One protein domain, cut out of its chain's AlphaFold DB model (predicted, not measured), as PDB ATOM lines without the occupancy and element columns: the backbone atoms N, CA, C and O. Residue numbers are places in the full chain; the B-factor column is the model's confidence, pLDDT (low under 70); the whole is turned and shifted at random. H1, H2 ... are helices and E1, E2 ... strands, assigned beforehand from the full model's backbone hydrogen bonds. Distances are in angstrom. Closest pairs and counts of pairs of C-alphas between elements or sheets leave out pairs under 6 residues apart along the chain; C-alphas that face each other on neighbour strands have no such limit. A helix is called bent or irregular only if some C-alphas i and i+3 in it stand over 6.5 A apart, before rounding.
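AT A GLANCE: This is residues 282 to 361 of the 631 residues of an uncharacterized protein of Malassezia sympodialis (strain ATCC 42132) (UniProt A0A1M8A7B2). A small antiparallel hairpin, E1 and E2, lies at one end of an up-and-down bundle of four helices, each running against the one before, with H2 in the middle. The printed part has 80 residues, mostly helix, in the order H1 H2 H3 E1 E2 H4. It is compact, radius of gyration of the C-alphas 12.1 A, spanning 35 by 27 by 21 A.

IN THESE COORDINATES: Find E1 at residues 335 to 338, 9.0 A, and E2 at 341 to 345, 12.0 A. H2, 301 to 313, runs 18.1 A. H1, 286 to 297, starts at C-alpha (272.450, 218.536, 213.630) and runs 16.6 A; H3, 320 to 331, runs 16.0 A. H4, 346 to 357, runs 16.7 A to C-alpha (254.993, 223.176, 206.520), irregular: C-alphas 349 and 352 are 7.3 A apart.

HOW THE PARTS SIT: Between E1 and E2, N 336 and O 344 are within hydrogen-bond range, 2.9 A. Turn to H2, the hub, and its closest C-alphas: H1 touches it, a hairpin at a shallow tilt of 19 degrees, Phe 292 to Met 304, 5.5 A; H3 touches it, a hairpin at a steep 39 degrees, Leu 326 to Met 304, 6.9 A; H4 touches it with residues 352 to 357 alone, the same way, Leu 353 to Leu 309, 6.0 A. H1 and H4 are apart. O i to N i+4 pairs are within range throughout H1, H2 and H3, and 6 of 8 in H4.

THE WHOLE: The printed part has no cut and no long link; pLDDT is under 70 at residues 337 to 342 and 359.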
ATOM      1  N   PRO A 282     266.945 228.180 207.314       73.44
ATOM      2  CA  PRO A 282     268.040 227.355 207.797       73.44
ATOM      3  C   PRO A 282     267.582 225.907 207.984       73.44
ATOM      4  O   PRO A 282     266.469 225.627 208.445       73.44
ATOM      5  N   LEU A 283     268.446 224.968 207.598       83.12
ATOM      6  CA  LEU A 283     268.196 223.546 207.803       83.12
ATOM      7  C   LEU A 283     268.158 223.235 209.303       83.12
ATOM      8  O   LEU A 283     268.847 223.866 210.102       83.12
ATOM      9  N   MET A 284     267.352 222.242 209.676       88.75
ATOM     10  CA  MET A 284     267.269 221.753 211.054       88.75
ATOM     11  C   MET A 284     268.655 221.428 211.631       88.75
ATOM     12  O   MET A 284     269.463 220.776 210.970       88.75
ATOM     13  N   LEU A 285     268.898 221.847 212.875       89.69
ATOM     14  CA  LEU A 285     270.185 221.692 213.555       89.69
ATOM     15  C   LEU A 285     270.628 220.215 213.641       89.69
ATOM     16  O   LEU A 285     269.780 219.346 213.869       89.69
ATOM     17  N   PRO A 286     271.939 219.907 213.536       90.75
ATOM     18  CA  PRO A 286     272.450 218.536 213.630       90.75
ATOM     19  C   PRO A 286     272.046 217.807 214.919       90.75
ATOM     20  O   PRO A 286     271.700 216.629 214.874       90.75
ATOM     21  N   HIS A 287     272.002 218.514 216.053       91.94
ATOM     22  CA  HIS A 287     271.547 217.954 217.330       91.94
ATOM     23  C   HIS A 287     270.088 217.459 217.270       91.94
ATOM     24  O   HIS A 287     269.784 216.344 217.693       91.94
ATOM     25  N   ASP A 288     269.183 218.243 216.672       91.88
ATOM     26  CA  ASP A 288     267.790 217.830 216.469       91.88
ATOM     27  C   ASP A 288     267.682 216.654 215.484       91.88
ATOM     28  O   ASP A 288     266.816 215.793 215.651       91.88
ATOM     29  N   GLN A 289     268.561 216.587 214.474       92.75
ATOM     30  CA  GLN A 289     268.616 215.456 213.539       92.75
ATOM     31  C   GLN A 289     269.039 214.164 214.249       92.75
ATOM     32  O   GLN A 289     268.394 213.134 214.058       92.75
ATOM     33  N   ALA A 290     270.062 214.227 215.106       91.25
ATOM     34  CA  ALA A 290     270.519 213.091 215.906       91.25
ATOM     35  C   ALA A 290     269.433 212.619 216.883       91.25
ATOM     36  O   ALA A 290     269.130 211.428 216.960       91.25
ATOM     37  N   ARG A 291     268.765 213.558 217.561       93.94
ATOM     38  CA  ARG A 291     267.651 213.248 218.463       93.94
ATOM     39  C   ARG A 291     266.469 212.612 217.727       93.94
ATOM     40  O   ARG A 291     265.859 211.674 218.232       93.94
ATOM     41  N   PHE A 292     266.156 213.087 216.520       95.75
ATOM     42  CA  PHE A 292     265.155 212.446 215.669       95.75
ATOM     43  C   PHE A 292     265.566 211.019 215.288       95.75
ATOM     44  O   PHE A 292     264.726 210.125 215.351       95.75
ATOM     45  N   ALA A 293     266.826 210.803 214.896       91.44
ATOM     46  CA  ALA A 293     267.332 209.482 214.526       91.44
ATOM     47  C   ALA A 293     267.215 208.487 215.691       91.44
ATOM     48  O   ALA A 293     266.656 207.410 215.507       91.44
ATOM     49  N   HIS A 294     267.602 208.902 216.899       92.81
ATOM     50  CA  HIS A 294     267.440 208.108 218.119       92.81
ATOM     51  C   HIS A 294     265.974 207.695 218.364       92.81
ATOM     52  O   HIS A 294     265.679 206.528 218.612       92.81
ATOM     53  N   TYR A 295     265.018 208.621 218.222       93.38
ATOM     54  CA  TYR A 295     263.594 208.283 218.371       93.38
ATOM     55  C   TYR A 295     263.034 207.443 217.220       93.38
ATOM     56  O   TYR A 295     262.108 206.661 217.432       93.38
ATOM     57  N   ALA A 296     263.585 207.576 216.014       91.06
ATOM     58  CA  ALA A 296     263.225 206.728 214.884       91.06
ATOM     59  C   ALA A 296     263.666 205.273 215.112       91.06
ATOM     60  O   ALA A 296     262.900 204.356 214.811       91.06
ATOM     61  N   GLU A 297     264.850 205.064 215.692       90.31
ATOM     62  CA  GLU A 297     265.349 203.745 216.104       90.31
ATOM     63  C   GLU A 297     264.472 203.131 217.202       90.31
ATOM     64  O   GLU A 297     264.061 201.978 217.085       90.31
ATOM     65  N   ALA A 298     264.082 203.931 218.200       90.00
ATOM     66  CA  ALA A 298     263.150 203.526 219.256       90.00
ATOM     67  C   ALA A 298     261.686 203.370 218.783       90.00
ATOM     68  O   ALA A 298     260.821 202.977 219.563       90.00
ATOM     69  N   ARG A 299     261.387 203.691 217.515       88.44
ATOM     70  CA  ARG A 299     260.037 203.712 216.921       88.44
ATOM     71  C   ARG A 299     259.014 204.596 217.655       88.44
ATOM     72  O   ARG A 299     257.807 204.381 217.531       88.44
ATOM     73  N   ASP A 300     259.469 205.639 218.346       89.81
ATOM     74  CA  ASP A 300     258.607 206.569 219.083       89.81
ATOM     75  C   ASP A 300     258.079 207.688 218.166       89.81
ATOM     76  O   ASP A 300     258.675 208.761 218.010       89.81
ATOM     77  N   LEU A 301     256.911 207.447 217.559       89.50
ATOM     78  CA  LEU A 301     256.261 208.400 216.654       89.50
ATOM     79  C   LEU A 301     255.972 209.756 217.313       89.50
ATOM     80  O   LEU A 301     256.039 210.783 216.622       89.50
ATOM     81  N   MET A 302     255.633 209.767 218.608       88.31
ATOM     82  CA  MET A 302     255.241 210.967 219.358       88.31
ATOM     83  C   MET A 302     256.432 211.903 219.513       88.31
ATOM     84  O   MET A 302     256.355 213.084 219.142       88.31
ATOM     85  N   ARG A 303     257.562 211.367 219.981       90.75
ATOM     86  CA  ARG A 303     258.797 212.139 220.140       90.75
ATOM     87  C   ARG A 303     259.377 212.559 218.796       90.75
ATOM     88  O   ARG A 303     259.754 213.724 218.653       90.75
ATOM     89  N   MET A 304     259.343 211.697 217.775       92.81
ATOM     90  CA  MET A 304     259.744 212.071 216.409       92.81
ATOM     91  C   MET A 304     258.964 213.293 215.894       92.81
ATOM     92  O   MET A 304     259.555 214.257 215.399       92.81
ATOM     93  N   ARG A 305     257.628 213.289 216.027       92.88
ATOM     94  CA  ARG A 305     256.784 214.423 215.616       92.88
ATOM     95  C   ARG A 305     257.073 215.670 216.448       92.88
ATOM     96  O   ARG A 305     257.088 216.762 215.879       92.88
ATOM     97  N   SER A 306     257.278 215.520 217.756       92.25
ATOM     98  CA  SER A 306     257.596 216.635 218.654       92.25
ATOM     99  C   SER A 306     258.880 217.356 218.230       92.25
ATOM    100  O   SER A 306     258.874 218.579 218.087       92.25
ATOM    101  N   VAL A 307     259.939 216.606 217.897       94.38
ATOM    102  CA  VAL A 307     261.204 217.172 217.397       94.38
ATOM    103  C   VAL A 307     260.985 217.978 216.115       94.38
ATOM    104  O   VAL A 307     261.394 219.138 216.044       94.38
ATOM    105  N   LEU A 308     260.280 217.414 215.124       93.50
ATOM    106  CA  LEU A 308     260.011 218.127 213.869       93.50
ATOM    107  C   LEU A 308     259.122 219.360 214.081       93.50
ATOM    108  O   LEU A 308     259.360 220.403 213.475       93.50
ATOM    109  N   LEU A 309     258.101 219.268 214.937       91.62
ATOM    110  CA  LEU A 309     257.248 220.410 215.261       91.62
ATOM    111  C   LEU A 309     258.028 221.521 215.959       91.62
ATOM    112  O   LEU A 309     257.812 222.683 215.619       91.62
ATOM    113  N   GLY A 310     258.917 221.170 216.892       89.94
ATOM    114  CA  GLY A 310     259.795 222.106 217.587       89.94
ATOM    115  C   GLY A 310     260.757 222.812 216.635       89.94
ATOM    116  O   GLY A 310     260.852 224.037 216.668       89.94
ATOM    117  N   ALA A 311     261.397 222.065 215.730       89.06
ATOM    118  CA  ALA A 311     262.272 222.635 214.705       89.06
ATOM    119  C   ALA A 311     261.520 223.622 213.799       89.06
ATOM    120  O   ALA A 311     261.964 224.752 213.605       89.06
ATOM    121  N   VAL A 312     260.331 223.237 213.324       87.94
ATOM    122  CA  VAL A 312     259.500 224.104 212.478       87.94
ATOM    123  C   VAL A 312     258.960 225.315 213.255       87.94
ATOM    124  O   VAL A 312     258.841 226.388 212.670       87.94
ATOM    125  N   SER A 313     258.660 225.195 214.561       85.12
ATOM    126  CA  SER A 313     258.296 226.355 215.406       85.12
ATOM    127  C   SER A 313     259.396 227.411 215.418       85.12
ATOM    128  O   SER A 313     259.096 228.598 215.396       85.12
ATOM    129  N   ARG A 314     260.659 226.968 215.467       84.06
ATOM    130  CA  ARG A 314     261.849 227.828 215.503       84.06
ATOM    131  C   ARG A 314     262.243 228.377 214.125       84.06
ATOM    132  O   ARG A 314     263.250 229.060 214.014       84.06
ATOM    133  N   GLY A 315     261.474 228.076 213.075       79.75
ATOM    134  CA  GLY A 315     261.743 228.540 211.711       79.75
ATOM    135  C   GLY A 315     262.705 227.663 210.904       79.75
ATOM    136  O   GLY A 315     263.041 228.031 209.780       79.75
ATOM    137  N   TYR A 316     263.116 226.499 211.420       85.88
ATOM    138  CA  TYR A 316     263.975 225.574 210.679       85.88
ATOM    139  C   TYR A 316     263.186 224.689 209.712       85.88
ATOM    140  O   TYR A 316     262.063 224.253 209.997       85.88
ATOM    141  N   VAL A 317     263.814 224.346 208.586       85.88
ATOM    142  CA  VAL A 317     263.253 223.401 207.613       85.88
ATOM    143  C   VAL A 317     263.746 221.985 207.918       85.88
ATOM    144  O   VAL A 317     264.956 221.734 207.890       85.88
ATOM    145  N   PRO A 318     262.839 221.029 208.195       90.38
ATOM    146  CA  PRO A 318     263.233 219.652 208.427       90.38
ATOM    147  C   PRO A 318     263.728 219.012 207.120       90.38
ATOM    148  O   PRO A 318     263.089 219.180 206.075       90.38
ATOM    149  N   PRO A 319     264.821 218.228 207.160       91.25
ATOM    150  CA  PRO A 319     265.276 217.464 206.011       91.25
ATOM    151  C   PRO A 319     264.179 216.533 205.488       91.25
ATOM    152  O   PRO A 319     263.489 215.851 206.254       91.25
ATOM    153  N   LEU A 320     264.059 216.454 204.162       90.75
ATOM    154  CA  LEU A 320     263.036 215.650 203.493       90.75
ATOM    155  C   LEU A 320     263.102 214.162 203.880       90.75
ATOM    156  O   LEU A 320     262.072 213.501 204.019       90.75
ATOM    157  N   GLU A 321     264.305 213.627 204.095       90.19
ATOM    158  CA  GLU A 321     264.500 212.231 204.494       90.19
ATOM    159  C   GLU A 321     263.942 211.933 205.894       90.19
ATOM    160  O   GLU A 321     263.334 210.881 206.090       90.19
ATOM    161  N   LEU A 322     264.056 212.864 206.844       93.50
ATOM    162  CA  LEU A 322     263.506 212.689 208.193       93.50
ATOM    163  C   LEU A 322     261.981 212.807 208.175       93.50
ATOM    164  O   LEU A 322     261.279 211.948 208.711       93.50
ATOM    165  N   LEU A 323     261.460 213.807 207.457       93.38
ATOM    166  CA  LEU A 323     260.018 213.980 207.289       93.38
ATOM    167  C   LEU A 323     259.379 212.756 206.616       93.38
ATOM    168  O   LEU A 323     258.378 212.239 207.108       93.38
ATOM    169  N   SER A 324     259.970 212.250 205.531       92.50
ATOM    170  CA  SER A 324     259.474 211.042 204.853       92.50
ATOM    171  C   SER A 324     259.537 209.791 205.734       92.50
ATOM    172  O   SER A 324     258.669 208.933 205.613       92.50
ATOM    173  N   THR A 325     260.511 209.694 206.644       92.56
ATOM    174  CA  THR A 325     260.628 208.572 207.591       92.56
ATOM    175  C   THR A 325     259.492 208.587 208.613       92.56
ATOM    176  O   THR A 325     258.805 207.577 208.762       92.56
ATOM    177  N   LEU A 326     259.203 209.743 209.230       93.69
ATOM    178  CA  LEU A 326     258.036 209.888 210.112       93.69
ATOM    179  C   LEU A 326     256.737 209.537 209.374       93.69
ATOM    180  O   LEU A 326     255.900 208.810 209.901       93.69
ATOM    181  N   LEU A 327     256.564 210.054 208.156       91.69
ATOM    182  CA  LEU A 327     255.361 209.818 207.357       91.69
ATOM    183  C   LEU A 327     255.194 208.341 206.982       91.69
ATOM    184  O   LEU A 327     254.074 207.835 207.040       91.69
ATOM    185  N   ALA A 328     256.281 207.651 206.630       89.25
ATOM    186  CA  ALA A 328     256.253 206.228 206.307       89.25
ATOM    187  C   ALA A 328     255.824 205.405 207.531       89.25
ATOM    188  O   ALA A 328     254.865 204.638 207.445       89.25
ATOM    189  N   MET A 329     256.443 205.638 208.691       88.38
ATOM    190  CA  MET A 329     256.113 204.918 209.927       88.38
ATOM    191  C   MET A 329     254.695 205.230 210.429       88.38
ATOM    192  O   MET A 329     253.955 204.329 210.819       88.38
ATOM    193  N   ALA A 330     254.271 206.494 210.360       87.06
ATOM    194  CA  ALA A 330     252.911 206.885 210.719       87.06
ATOM    195  C   ALA A 330     251.870 206.252 209.781       87.06
ATOM    196  O   ALA A 330     250.786 205.888 210.225       87.06
ATOM    197  N   SER A 331     252.187 206.083 208.491       81.19
ATOM    198  CA  SER A 331     251.242 205.535 207.506       81.19
ATOM    199  C   SER A 331     250.898 204.054 207.696       81.19
ATOM    200  O   SER A 331     249.859 203.616 207.194       81.19
ATOM    201  N   ALA A 332     251.723 203.319 208.450       79.00
ATOM    202  CA  ALA A 332     251.445 201.944 208.861       79.00
ATOM    203  C   ALA A 332     250.271 201.843 209.854       79.00
ATOM    204  O   ALA A 332     249.670 200.783 209.981       79.00
ATOM    205  N   HIS A 333     249.906 202.950 210.506       79.62
ATOM    206  CA  HIS A 333     248.864 203.005 211.525       79.62
ATOM    207  C   HIS A 333     247.663 203.809 211.003       79.62
ATOM    208  O   HIS A 333     247.836 204.880 210.416       79.62
ATOM    209  N   THR A 334     246.432 203.335 211.204       73.69
ATOM    210  CA  THR A 334     245.205 204.131 210.967       73.69
ATOM    211  C   THR A 334     244.933 205.113 212.089       73.69
ATOM    212  O   THR A 334     244.548 206.260 211.832       73.69
ATOM    213  N   HIS A 335     245.172 204.658 213.313       79.94
ATOM    214  CA  HIS A 335     245.067 205.434 214.531       79.94
ATOM    215  C   HIS A 335     246.397 205.395 215.272       79.94
ATOM    216  O   HIS A 335     247.036 204.350 215.357       79.94
ATOM    217  N   ILE A 336     246.818 206.547 215.784       78.25
ATOM    218  CA  ILE A 336     248.049 206.693 216.556       78.25
ATOM    219  C   ILE A 336     247.641 206.935 218.012       78.25
ATOM    220  O   ILE A 336     246.833 207.844 218.255       78.25
ATOM    221  N   PRO A 337     248.165 206.144 218.967       67.50
ATOM    222  CA  PRO A 337     247.910 206.372 220.381       67.50
ATOM    223  C   PRO A 337     248.433 207.761 220.762       67.50
ATOM    224  O   PRO A 337     249.601 208.084 220.545       67.50
ATOM    225  N   ALA A 338     247.541 208.614 221.264       65.12
ATOM    226  CA  ALA A 338     247.907 209.909 221.818       65.12
ATOM    227  C   ALA A 338     248.170 209.727 223.319       65.12
ATOM    228  O   ALA A 338     247.417 209.035 223.994       65.12
ATOM    229  N   SER A 339     249.240 210.330 223.843       52.72
ATOM    230  CA  SER A 339     249.582 210.241 225.270       52.72
ATOM    231  C   SER A 339     248.401 210.702 226.131       52.72
ATOM    232  O   SER A 339     248.026 211.871 226.058       52.72
ATOM    233  N   GLY A 340     247.816 209.786 226.910       56.00
ATOM    234  CA  GLY A 340     246.720 210.068 227.846       56.00
ATOM    235  C   GLY A 340     245.347 210.357 227.220       56.00
ATOM    236  O   GLY A 340     244.460 210.812 227.931       56.00
ATOM    237  N   ALA A 341     245.148 210.126 225.916       59.16
ATOM    238  CA  ALA A 341     243.884 210.412 225.229       59.16
ATOM    239  C   ALA A 341     243.478 209.301 224.248       59.16
ATOM    240  O   ALA A 341     244.300 208.487 223.823       59.16
ATOM    241  N   ALA A 342     242.201 209.301 223.851       69.75
ATOM    242  CA  ALA A 342     241.663 208.365 222.868       69.75
ATOM    243  C   ALA A 342     242.496 208.356 221.563       69.75
ATOM    244  O   ALA A 342     242.955 209.413 221.105       69.75
ATOM    245  N   PRO A 343     242.694 207.180 220.935       77.25
ATOM    246  CA  PRO A 343     243.521 207.038 219.741       77.25
ATOM    247  C   PRO A 343     243.008 207.929 218.602       77.25
ATOM    248  O   PRO A 343     241.864 207.834 218.154       77.25
ATOM    249  N   CYS A 344     243.869 208.816 218.102       81.25
ATOM    250  CA  CYS A 344     243.489 209.794 217.087       81.25
ATOM    251  C   CYS A 344     243.827 209.285 215.680       81.25
ATOM    252  O   CYS A 344     244.794 208.550 215.490       81.25
ATOM    253  N   SER A 345     243.058 209.687 214.662       84.31
ATOM    254  CA  SER A 345     243.389 209.306 213.282       84.31
ATOM    255  C   SER A 345     244.772 209.835 212.877       84.31
ATOM    256  O   SER A 345     245.131 210.973 213.203       84.31
ATOM    257  N   THR A 346     245.517 209.071 212.077       83.69
ATOM    258  CA  THR A 346     246.833 209.488 211.550       83.69
ATOM    259  C   THR A 346     246.770 210.825 210.801       83.69
ATOM    260  O   THR A 346     247.698 211.635 210.846       83.69
ATOM    261  N   GLY A 347     245.636 211.125 210.158       82.56
ATOM    262  CA  GLY A 347     245.404 212.416 209.511       82.56
ATOM    263  C   GLY A 347     245.290 213.579 210.499       82.56
ATOM    264  O   GLY A 347     245.836 214.654 210.239       82.56
ATOM    265  N   THR A 348     244.609 213.379 211.631       83.94
ATOM    266  CA  THR A 348     244.530 214.361 212.726       83.94
ATOM    267  C   THR A 348     245.894 214.540 213.384       83.94
ATOM    268  O   THR A 348     246.329 215.675 213.579       83.94
ATOM    269  N   TYR A 349     246.607 213.437 213.616       86.44
ATOM    270  CA  TYR A 349     247.953 213.425 214.181       86.44
ATOM    271  C   TYR A 349     248.947 214.274 213.374       86.44
ATOM    272  O   TYR A 349     249.659 215.118 213.914       86.44
ATOM    273  N   LEU A 350     248.964 214.112 212.051       89.25
ATOM    274  CA  LEU A 350     249.908 214.799 211.164       89.25
ATOM    275  C   LEU A 350     249.498 216.241 210.808       89.25
ATOM    276  O   LEU A 350     250.309 217.013 210.282       89.25
ATOM    277  N   ARG A 351     248.248 216.634 211.086       88.38
ATOM    278  CA  ARG A 351     247.670 217.921 210.662       88.38
ATOM    279  C   ARG A 351     248.449 219.147 211.157       88.38
ATOM    280  O   ARG A 351     248.650 220.047 210.337       88.38
ATOM    281  N   PRO A 352     248.913 219.228 212.420       88.88
ATOM    282  CA  PRO A 352     249.650 220.400 212.891       88.88
ATOM    283  C   PRO A 352     250.978 220.589 212.157       88.88
ATOM    284  O   PRO A 352     251.304 221.705 211.756       88.88
ATOM    285  N   LEU A 353     251.701 219.493 211.897       89.12
ATOM    286  CA  LEU A 353     252.965 219.533 211.160       89.12
ATOM    287  C   LEU A 353     252.727 219.965 209.709       89.12
ATOM    288  O   LEU A 353     253.385 220.882 209.220       89.12
ATOM    289  N   ARG A 354     251.709 219.389 209.054       89.00
ATOM    290  CA  ARG A 354     251.319 219.773 207.692       89.00
ATOM    291  C   ARG A 354     250.978 221.257 207.577       89.00
ATOM    292  O   ARG A 354     251.422 221.896 206.632       89.00
ATOM    293  N   ARG A 355     250.193 221.807 208.514       84.50
ATOM    294  CA  ARG A 355     249.807 223.232 208.511       84.50
ATOM    295  C   ARG A 355     251.024 224.148 208.598       84.50
ATOM    296  O   ARG A 355     251.094 225.130 207.872       84.50
ATOM    297  N   ARG A 356     252.000 223.816 209.445       81.69
ATOM    298  CA  ARG A 356     253.213 224.633 209.594       81.69
ATOM    299  C   ARG A 356     254.135 224.546 208.378       81.69
ATOM    300  O   ARG A 356     254.695 225.556 207.965       81.69
ATOM    301  N   LEU A 357     254.210 223.378 207.741       83.31
ATOM    302  CA  LEU A 357     254.993 223.176 206.520       83.31
ATOM    303  C   LEU A 357     254.362 223.784 205.257       83.31
ATOM    304  O   LEU A 357     255.024 223.816 204.226       83.31
ATOM    305  N   GLN A 358     253.148 224.350 205.318       79.31
ATOM    306  CA  GLN A 358     252.570 225.116 204.199       79.31
ATOM    307  C   GLN A 358     253.433 226.321 203.789       79.31
ATOM    308  O   GLN A 358     253.329 226.789 202.661       79.31
ATOM    309  N   ALA A 359     254.295 226.819 204.683       67.94
ATOM    310  CA  ALA A 359     255.265 227.861 204.354       67.94
ATOM    311  C   ALA A 359     256.346 227.388 203.357       67.94
ATOM    312  O   ALA A 359     256.893 228.214 202.629       67.94
ATOM    313  N   CYS A 360     256.617 226.079 203.296       74.94
ATOM    314  CA  CYS A 360     257.573 225.431 202.396       74.94
ATOM    315  C   CYS A 360     256.811 224.670 201.291       74.94
ATOM    316  O   CYS A 360     256.520 223.478 201.457       74.94
ATOM    317  N   PRO A 361     256.436 225.334 200.181       72.81
ATOM    318  CA  PRO A 361     255.602 224.727 199.148       72.81
ATOM    319  C   PRO A 361     256.250 223.458 198.575       72.81
ATOM    320  O   PRO A 361     257.444 223.421 198.291       72.81
TER     321      PRO A 361